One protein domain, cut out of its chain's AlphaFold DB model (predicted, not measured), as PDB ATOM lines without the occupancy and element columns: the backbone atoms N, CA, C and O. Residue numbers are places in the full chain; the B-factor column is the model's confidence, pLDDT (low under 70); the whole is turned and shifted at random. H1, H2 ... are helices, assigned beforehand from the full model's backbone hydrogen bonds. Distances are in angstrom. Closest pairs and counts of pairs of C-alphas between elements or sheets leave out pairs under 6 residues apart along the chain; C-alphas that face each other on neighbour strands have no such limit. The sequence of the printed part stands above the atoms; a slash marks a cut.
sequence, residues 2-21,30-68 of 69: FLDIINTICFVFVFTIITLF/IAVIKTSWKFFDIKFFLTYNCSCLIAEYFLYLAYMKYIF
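This is residues 2 to 21 and 30 to 68 of the 69 residues of an uncharacterized protein of Campylobacter lari (UniProt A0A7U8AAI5). Picture one long helix, H3, with two helices one after the other along the same side of it, both running opposite ways to it: H1 is beside its last part, and the short H2 is near its first part, with a gap between H1 and H2 where the chain is cut. H1 is shifted lengthwise against H3, and its residues 2 to 10 stick out as a free arm at one end, while at the other end the tight link from H2 to H3 makes the turn, and residues 37 to 43, of which 42 and 43 belong to H3, stand free. The printed part has 59 residues with three named helices, H1, H2 and H3 in that order along the chain, and no named strand; the class is all helix. The whole is extended, with a radius of gyration of the C-alphas of 17.0 A, and the C-alphas span 55 by 17 by 14 A, a rod whose length includes the free arm of H1.

Find C-alpha 2 at (208.255, 209.249, 146.740); from there H1, residues 2 to 21, runs 28.9 A to C-alpha 21 at (200.560, 194.070, 123.338). The next printed residue is Ile 30, where H2, residues 30 to 36, begins; it measures 10.1 A from first to last C-alpha. After five more residues look for C-alpha 42 at (195.213, 173.575, 108.624), where H3, residues 42 to 66, sets out on its 36.0 A to C-alpha 66 at (197.228, 195.265, 137.256). Residues 67 and 68 follow it.

Look first at Ile 18 of H1 and Leu 59 of H3: their C-alphas, the closest of the two helices, are 6.9 A apart. H1 and H3 touch, with 6 pairs of C-alphas within 8 A, H1 with residues 11 to 18 alone and H3 with residues 59 to 66 alone. They run opposite ways at a shallow tilt of 20 degrees. H1 and H2 are apart. Next go to Ser 36 of H2 and Phe 45 of H3, whose C-alphas are the closest of that pair at 7.5 A. H2 and H3 are close but not clearly touching, and run opposite ways at a shallow tilt of 17 degrees. In the backbones of H1, H2 and H3 every O i to N i+4 pair is within hydrogen-bond range.

The two C-alphas farthest apart are those of Phe 2 and Phe 39, at 55.2 A. Without the stretches that stand free, residues 2 to 10 and 37 to 43, the body has 43 residues and spans 37 by 16 by 11 A. The link from H1 to H2 is across the cut: residues 22 to 29 are not printed, and C-alphas 21 and 30 are 14.5 A apart. The link from H2 to H3 is tight. The mean pLDDT of the printed part is 83.1; look at residues 36 to 40 for the five values under 70.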
ATOM      1  N   PHE A   2     207.333 209.728 147.792       77.31
ATOM      2  CA  PHE A   2     208.255 209.249 146.740       77.31
ATOM      3  C   PHE A   2     207.901 207.837 146.235       77.31
ATOM      4  O   PHE A   2     207.874 207.592 145.033       77.31
ATOM      5  N   LEU A   3     207.539 206.939 147.157       78.56
ATOM      6  CA  LEU A   3     207.074 205.589 146.825       78.56
ATOM      7  C   LEU A   3     205.776 205.600 145.994       78.56
ATOM      8  O   LEU A   3     205.624 204.797 145.079       78.56
ATOM      9  N   ASP A   4     204.872 206.545 146.268       77.44
ATOM     10  CA  ASP A   4     203.591 206.678 145.557       77.44
ATOM     11  C   ASP A   4     203.798 207.146 144.109       77.44
ATOM     12  O   ASP A   4     203.134 206.666 143.191       77.44
ATOM     13  N   ILE A   5     204.775 208.034 143.885       85.81
ATOM     14  CA  ILE A   5     205.179 208.479 142.544       85.81
ATOM     15  C   ILE A   5     205.762 207.307 141.746       85.81
ATOM     16  O   ILE A   5     205.375 207.099 140.597       85.81
ATOM     17  N   ILE A   6     206.641 206.502 142.356       85.25
ATOM     18  CA  ILE A   6     207.209 205.309 141.710       85.25
ATOM     19  C   ILE A   6     206.110 204.305 141.353       85.25
ATOM     20  O   ILE A   6     206.083 203.808 140.227       85.25
ATOM     21  N   ASN A   7     205.179 204.042 142.273       82.69
ATOM     22  CA  ASN A   7     204.057 203.137 142.023       82.69
ATOM     23  C   ASN A   7     203.168 203.632 140.876       82.69
ATOM     24  O   ASN A   7     202.782 202.841 140.018       82.69
ATOM     25  N   THR A   8     202.908 204.939 140.811       84.81
ATOM     26  CA  THR A   8     202.110 205.549 139.736       84.81
ATOM     27  C   THR A   8     202.799 205.404 138.378       84.81
ATOM     28  O   THR A   8     202.172 204.992 137.404       84.81
ATOM     29  N   ILE A   9     204.103 205.685 138.302       86.88
ATOM     30  CA  ILE A   9     204.882 205.536 137.063       86.88
ATOM     31  C   ILE A   9     204.912 204.068 136.617       86.88
ATOM     32  O   ILE A   9     204.722 203.777 135.437       86.88
ATOM     33  N   CYS A  10     205.102 203.141 137.559       83.50
ATOM     34  CA  CYS A  10     205.105 201.708 137.283       83.50
ATOM     35  C   CYS A  10     203.745 201.235 136.744       83.50
ATOM     36  O   CYS A  10     203.696 200.521 135.745       83.50
ATOM     37  N   PHE A  11     202.642 201.700 137.337       85.69
ATOM     38  CA  PHE A  11     201.291 201.404 136.859       85.69
ATOM     39  C   PHE A  11     201.069 201.893 135.423       85.69
ATOM     40  O   PHE A  11     200.646 201.117 134.568       85.69
ATOM     41  N   VAL A  12     201.416 203.151 135.124       87.56
ATOM     42  CA  VAL A  12     201.277 203.719 133.770       87.56
ATOM     43  C   VAL A  12     202.117 202.938 132.757       87.56
ATOM     44  O   VAL A  12     201.660 202.659 131.647       87.56
ATOM     45  N   PHE A  13     203.328 202.535 133.139       87.56
ATOM     46  CA  PHE A  13     204.203 201.738 132.285       87.56
ATOM     47  C   PHE A  13     203.612 200.352 131.987       87.56
ATOM     48  O   PHE A  13     203.531 199.954 130.824       87.56
ATOM     49  N   VAL A  14     203.129 199.648 133.014       86.81
ATOM     50  CA  VAL A  14     202.475 198.338 132.869       86.81
ATOM     51  C   VAL A  14     201.218 198.448 132.006       86.81
ATOM     52  O   VAL A  14     201.047 197.662 131.074       86.81
ATOM     53  N   PHE A  15     200.385 199.461 132.245       87.94
ATOM     54  CA  PHE A  15     199.201 199.741 131.434       87.94
ATOM     55  C   PHE A  15     199.551 199.948 129.953       87.94
ATOM     56  O   PHE A  15     198.908 199.382 129.066       87.94
ATOM     57  N   THR A  16     200.608 200.717 129.679       89.62
ATOM     58  CA  THR A  16     201.063 200.996 128.311       89.62
ATOM     59  C   THR A  16     201.521 199.719 127.607       89.62
ATOM     60  O   THR A  16     201.120 199.477 126.470       89.62
ATOM     61  N   ILE A  17     202.301 198.866 128.282       90.12
ATOM     62  CA  ILE A  17     202.765 197.585 127.724       90.12
ATOM     63  C   ILE A  17     201.587 196.667 127.401       90.12
ATOM     64  O   ILE A  17     201.529 196.119 126.301       90.12
ATOM     65  N   ILE A  18     200.647 196.509 128.334       89.38
ATOM     66  CA  ILE A  18     199.475 195.646 128.146       89.38
ATOM     67  C   ILE A  18     198.649 196.130 126.946       89.38
ATOM     68  O   ILE A  18     198.269 195.337 126.083       89.38
ATOM     69  N   THR A  19     198.421 197.440 126.850       88.69
ATOM     70  CA  THR A  19     197.653 198.039 125.751       88.69
ATOM     71  C   THR A  19     198.353 197.836 124.405       88.69
ATOM     72  O   THR A  19     197.724 197.428 123.431       88.69
ATOM     73  N   LEU A  20     199.669 198.058 124.352       91.06
ATOM     74  CA  LEU A  20     200.459 197.896 123.132       91.06
ATOM     75  C   LEU A  20     200.500 196.433 122.672       91.06
ATOM     76  O   LEU A  20     200.350 196.148 121.486       91.06
ATOM     77  N   PHE A  21     200.622 195.501 123.617       90.38
ATOM     78  CA  PHE A  21     200.560 194.070 123.338       90.38
ATOM     79  C   PHE A  21     199.179 193.648 122.811       90.38
ATOM     80  O   PHE A  21     199.095 192.854 121.878       90.38
ATOM     81  N   ILE A  30     194.258 190.238 112.213       85.75
ATOM     82  CA  ILE A  30     193.906 190.793 110.903       85.75
ATOM     83  C   ILE A  30     194.837 190.248 109.812       85.75
ATOM     84  O   ILE A  30     194.375 189.896 108.722       85.75
ATOM     85  N   ALA A  31     196.142 190.168 110.083       83.94
ATOM     86  CA  ALA A  31     197.121 189.632 109.145       83.94
ATOM     87  C   ALA A  31     196.836 188.162 108.818       83.94
ATOM     88  O   ALA A  31     196.791 187.798 107.643       83.94
ATOM     89  N   VAL A  32     196.564 187.341 109.835       83.12
ATOM     90  CA  VAL A  32     196.283 185.916 109.646       83.12
ATOM     91  C   VAL A  32     194.968 185.667 108.931       83.12
ATOM     92  O   VAL A  32     194.930 184.818 108.043       83.12
ATOM     93  N   ILE A  33     193.910 186.429 109.210       81.00
ATOM     94  CA  ILE A  33     192.656 186.343 108.445       81.00
ATOM     95  C   ILE A  33     192.918 186.650 106.960       81.00
ATOM     96  O   ILE A  33     192.475 185.913 106.080       81.00
ATOM     97  N   LYS A  34     193.710 187.691 106.663       79.56
ATOM     98  CA  LYS A  34     194.055 188.068 105.281       79.56
ATOM     99  C   LYS A  34     194.900 187.015 104.557       79.56
ATOM    100  O   LYS A  34     194.725 186.833 103.352       79.56
ATOM    101  N   THR A  35     195.830 186.349 105.243       76.44
ATOM    102  CA  THR A  35     196.707 185.336 104.628       76.44
ATOM    103  C   THR A  35     196.036 183.972 104.509       76.44
ATOM    104  O   THR A  35     196.172 183.321 103.472       76.44
ATOM    105  N   SER A  36     195.270 183.554 105.520       68.50
ATOM    106  CA  SER A  36     194.564 182.264 105.533       68.50
ATOM    107  C   SER A  36     193.479 182.168 104.457       68.50
ATOM    108  O   SER A  36     193.257 181.086 103.923       68.50
ATOM    109  N   TRP A  37     192.878 183.291 104.046       64.62
ATOM    110  CA  TRP A  37     191.969 183.340 102.892       64.62
ATOM    111  C   TRP A  37     192.650 183.040 101.549       64.62
ATOM    112  O   TRP A  37     191.975 182.642 100.603       64.62
ATOM    113  N   LYS A  38     193.970 183.239 101.437       65.12
ATOM    114  CA  LYS A  38     194.722 183.016 100.189       65.12
ATOM    115  C   LYS A  38     195.432 181.664 100.146       65.12
ATOM    116  O   LYS A  38     195.541 181.079  99.075       65.12
ATOM    117  N   PHE A  39     195.916 181.178 101.288       64.12
ATOM    118  CA  PHE A  39     196.692 179.943 101.398       64.12
ATOM    119  C   PHE A  39     196.247 179.192 102.655       64.12
ATOM    120  O   PHE A  39     196.818 179.362 103.732       64.12
ATOM    121  N   PHE A  40     195.165 178.422 102.543       64.69
ATOM    122  CA  PHE A  40     194.598 177.722 103.692       64.69
ATOM    123  C   PHE A  40     195.435 176.479 104.036       64.69
ATOM    124  O   PHE A  40     195.363 175.464 103.346       64.69
ATOM    125  N   ASP A  41     196.221 176.563 105.112       78.25
ATOM    126  CA  ASP A  41     196.941 175.443 105.729       78.25
ATOM    127  C   ASP A  41     196.382 175.195 107.143       78.25
ATOM    128  O   ASP A  41     196.470 176.045 108.033       78.25
ATOM    129  N   ILE A  42     195.806 174.007 107.350       77.44
ATOM    130  CA  ILE A  42     195.213 173.575 108.624       77.44
ATOM    131  C   ILE A  42     196.239 173.598 109.761       77.44
ATOM    132  O   ILE A  42     195.896 173.981 110.879       77.44
ATOM    133  N   LYS A  43     197.501 173.229 109.501       79.94
ATOM    134  CA  LYS A  43     198.548 173.214 110.531       79.94
ATOM    135  C   LYS A  43     198.859 174.632 111.005       79.94
ATOM    136  O   LYS A  43     199.014 174.860 112.207       79.94
ATOM    137  N   PHE A  44     198.908 175.581 110.071       80.31
ATOM    138  CA  PHE A  44     199.094 176.996 110.373       80.31
ATOM    139  C   PHE A  44     197.911 177.555 111.173       80.31
ATOM    140  O   PHE A  44     198.124 178.152 112.226       80.31
ATOM    141  N   PHE A  45     196.676 177.284 110.739       80.19
ATOM    142  CA  PHE A  45     195.464 177.720 111.439       80.19
ATOM    143  C   PHE A  45     195.411 177.209 112.886       80.19
ATOM    144  O   PHE A  45     195.115 177.971 113.806       80.19
ATOM    145  N   LEU A  46     195.726 175.932 113.112       80.12
ATOM    146  CA  LEU A  46     195.677 175.341 114.450       80.12
ATOM    147  C   LEU A  46     196.758 175.926 115.369       80.12
ATOM    148  O   LEU A  46     196.468 176.333 116.493       80.12
ATOM    149  N   THR A  47     197.994 176.026 114.868       82.75
ATOM    150  CA  THR A  47     199.130 176.579 115.626       82.75
ATOM    151  C   THR A  47     198.882 178.037 116.004       82.75
ATOM    152  O   THR A  47     199.127 178.435 117.143       82.75
ATOM    153  N   TYR A  48     198.347 178.818 115.065       84.69
ATOM    154  CA  TYR A  48     197.956 180.204 115.278       84.69
ATOM    155  C   TYR A  48     196.926 180.344 116.405       84.69
ATOM    156  O   TYR A  48     197.182 181.034 117.389       84.69
ATOM    157  N   ASN A  49     195.791 179.645 116.296       83.25
ATOM    158  CA  ASN A  49     194.699 179.777 117.261       83.25
ATOM    159  C   ASN A  49     195.114 179.333 118.668       83.25
ATOM    160  O   ASN A  49     194.792 180.012 119.638       83.25
ATOM    161  N   CYS A  50     195.871 178.238 118.795       85.06
ATOM    162  CA  CYS A  50     196.400 177.815 120.094       85.06
ATOM    163  C   CYS A  50     197.344 178.863 120.697       85.06
ATOM    164  O   CYS A  50     197.259 179.148 121.890       85.06
ATOM    165  N   SER A  51     198.216 179.463 119.883       85.50
ATOM    166  CA  SER A  51     199.161 180.485 120.348       85.50
ATOM    167  C   SER A  51     198.441 181.761 120.791       85.50
ATOM    168  O   SER A  51     198.755 182.301 121.851       85.50
ATOM    169  N   CYS A  52     197.438 182.212 120.029       87.94
ATOM    170  CA  CYS A  52     196.642 183.386 120.385       87.94
ATOM    171  C   CYS A  52     195.790 183.151 121.632       87.94
ATOM    172  O   CYS A  52     195.778 184.015 122.498       87.94
ATOM    173  N   LEU A  53     195.174 181.975 121.796       88.25
ATOM    174  CA  LEU A  53     194.435 181.633 123.018       88.25
ATOM    175  C   LEU A  53     195.313 181.729 124.271       88.25
ATOM    176  O   LEU A  53     194.890 182.272 125.290       88.25
ATOM    177  N   ILE A  54     196.549 181.226 124.195       91.06
ATOM    178  CA  ILE A  54     197.509 181.328 125.300       91.06
ATOM    179  C   ILE A  54     197.850 182.801 125.567       91.06
ATOM    180  O   ILE A  54     197.808 183.244 126.714       91.06
ATOM    181  N   ALA A  55     198.161 183.570 124.521       89.00
ATOM    182  CA  ALA A  55     198.535 184.975 124.651       89.00
ATOM    183  C   ALA A  55     197.392 185.841 125.215       89.00
ATOM    184  O   ALA A  55     197.618 186.631 126.131       89.00
ATOM    185  N   GLU A  56     196.163 185.652 124.733       88.62
ATOM    186  CA  GLU A  56     194.958 186.336 125.213       88.62
ATOM    187  C   GLU A  56     194.647 185.988 126.672       88.62
ATOM    188  O   GLU A  56     194.283 186.870 127.449       88.62
ATOM    189  N   TYR A  57     194.861 184.735 127.083       90.06
ATOM    190  CA  TYR A  57     194.704 184.332 128.480       90.06
ATOM    191  C   TYR A  57     195.698 185.047 129.408       90.06
ATOM    192  O   TYR A  57     195.306 185.572 130.452       90.06
ATOM    193  N   PHE A  58     196.976 185.133 129.028       89.31
ATOM    194  CA  PHE A  58     197.967 185.887 129.807       89.31
ATOM    195  C   PHE A  58     197.655 187.383 129.853       89.31
ATOM    196  O   PHE A  58     197.839 188.024 130.889       89.31
ATOM    197  N   LEU A  59     197.151 187.931 128.750       90.00
ATOM    198  CA  LEU A  59     196.737 189.324 128.648       90.00
ATOM    199  C   LEU A  59     195.546 189.611 129.573       90.00
ATOM    200  O   LEU A  59     195.566 190.590 130.317       90.00
ATOM    201  N   TYR A  60     194.564 188.708 129.616       88.12
ATOM    202  CA  TYR A  60     193.451 188.758 130.563       88.12
ATOM    203  C   TYR A  60     193.934 188.721 132.020       88.12
ATOM    204  O   TYR A  60     193.547 189.577 132.817       88.12
ATOM    205  N   LEU A  61     194.829 187.792 132.372       88.19
ATOM    206  CA  LEU A  61     195.406 187.725 133.719       88.19
ATOM    207  C   LEU A  61     196.146 189.015 134.100       88.19
ATOM    208  O   LEU A  61     196.038 189.475 135.238       88.19
ATOM    209  N   ALA A  62     196.877 189.614 133.157       86.19
ATOM    210  CA  ALA A  62     197.564 190.880 133.375       86.19
ATOM    211  C   ALA A  62     196.572 192.032 133.615       86.19
ATOM    212  O   ALA A  62     196.744 192.784 134.572       86.19
ATOM    213  N   TYR A  63     195.498 192.133 132.825       85.69
ATOM    214  CA  TYR A  63     194.432 193.117 133.052       85.69
ATOM    215  C   TYR A  63     193.787 192.960 134.434       85.69
ATOM    216  O   TYR A  63     193.645 193.938 135.168       85.69
ATOM    217  N   MET A  64     193.437 191.730 134.814       85.88
ATOM    218  CA  MET A  64     192.802 191.459 136.106       85.88
ATOM    219  C   MET A  64     193.713 191.818 137.281       85.88
ATOM    220  O   MET A  64     193.241 192.355 138.275       85.88
ATOM    221  N   LYS A  65     195.017 191.546 137.170       85.81
ATOM    222  CA  LYS A  65     195.976 191.787 138.252       85.81
ATOM    223  C   LYS A  65     196.401 193.249 138.390       85.81
ATOM    224  O   LYS A  65     196.667 193.678 139.508       85.81
ATOM    225  N   TYR A  66     196.563 193.959 137.274       81.88
ATOM    226  CA  TYR A  66     197.228 195.265 137.256       81.88
ATOM    227  C   TYR A  66     196.307 196.441 136.942       81.88
ATOM    228  O   TYR A  66     196.746 197.565 137.133       81.88
ATOM    229  N   ILE A  67     195.097 196.219 136.418       78.88
ATOM    230  CA  ILE A  67     194.187 197.305 136.006       78.88
ATOM    231  C   ILE A  67     192.882 197.269 136.803       78.88
ATOM    232  O   ILE A  67     192.406 198.319 137.225       78.88
ATOM    233  N   PHE A  68     192.296 196.085 136.998       75.12
ATOM    234  CA  PHE A  68     191.033 195.937 137.734       75.12
ATOM    235  C   PHE A  68     191.188 195.747 139.249       75.12
ATOM    236  O   PHE A  68     190.194 195.862 139.963       75.12
TER     237      PHE A  68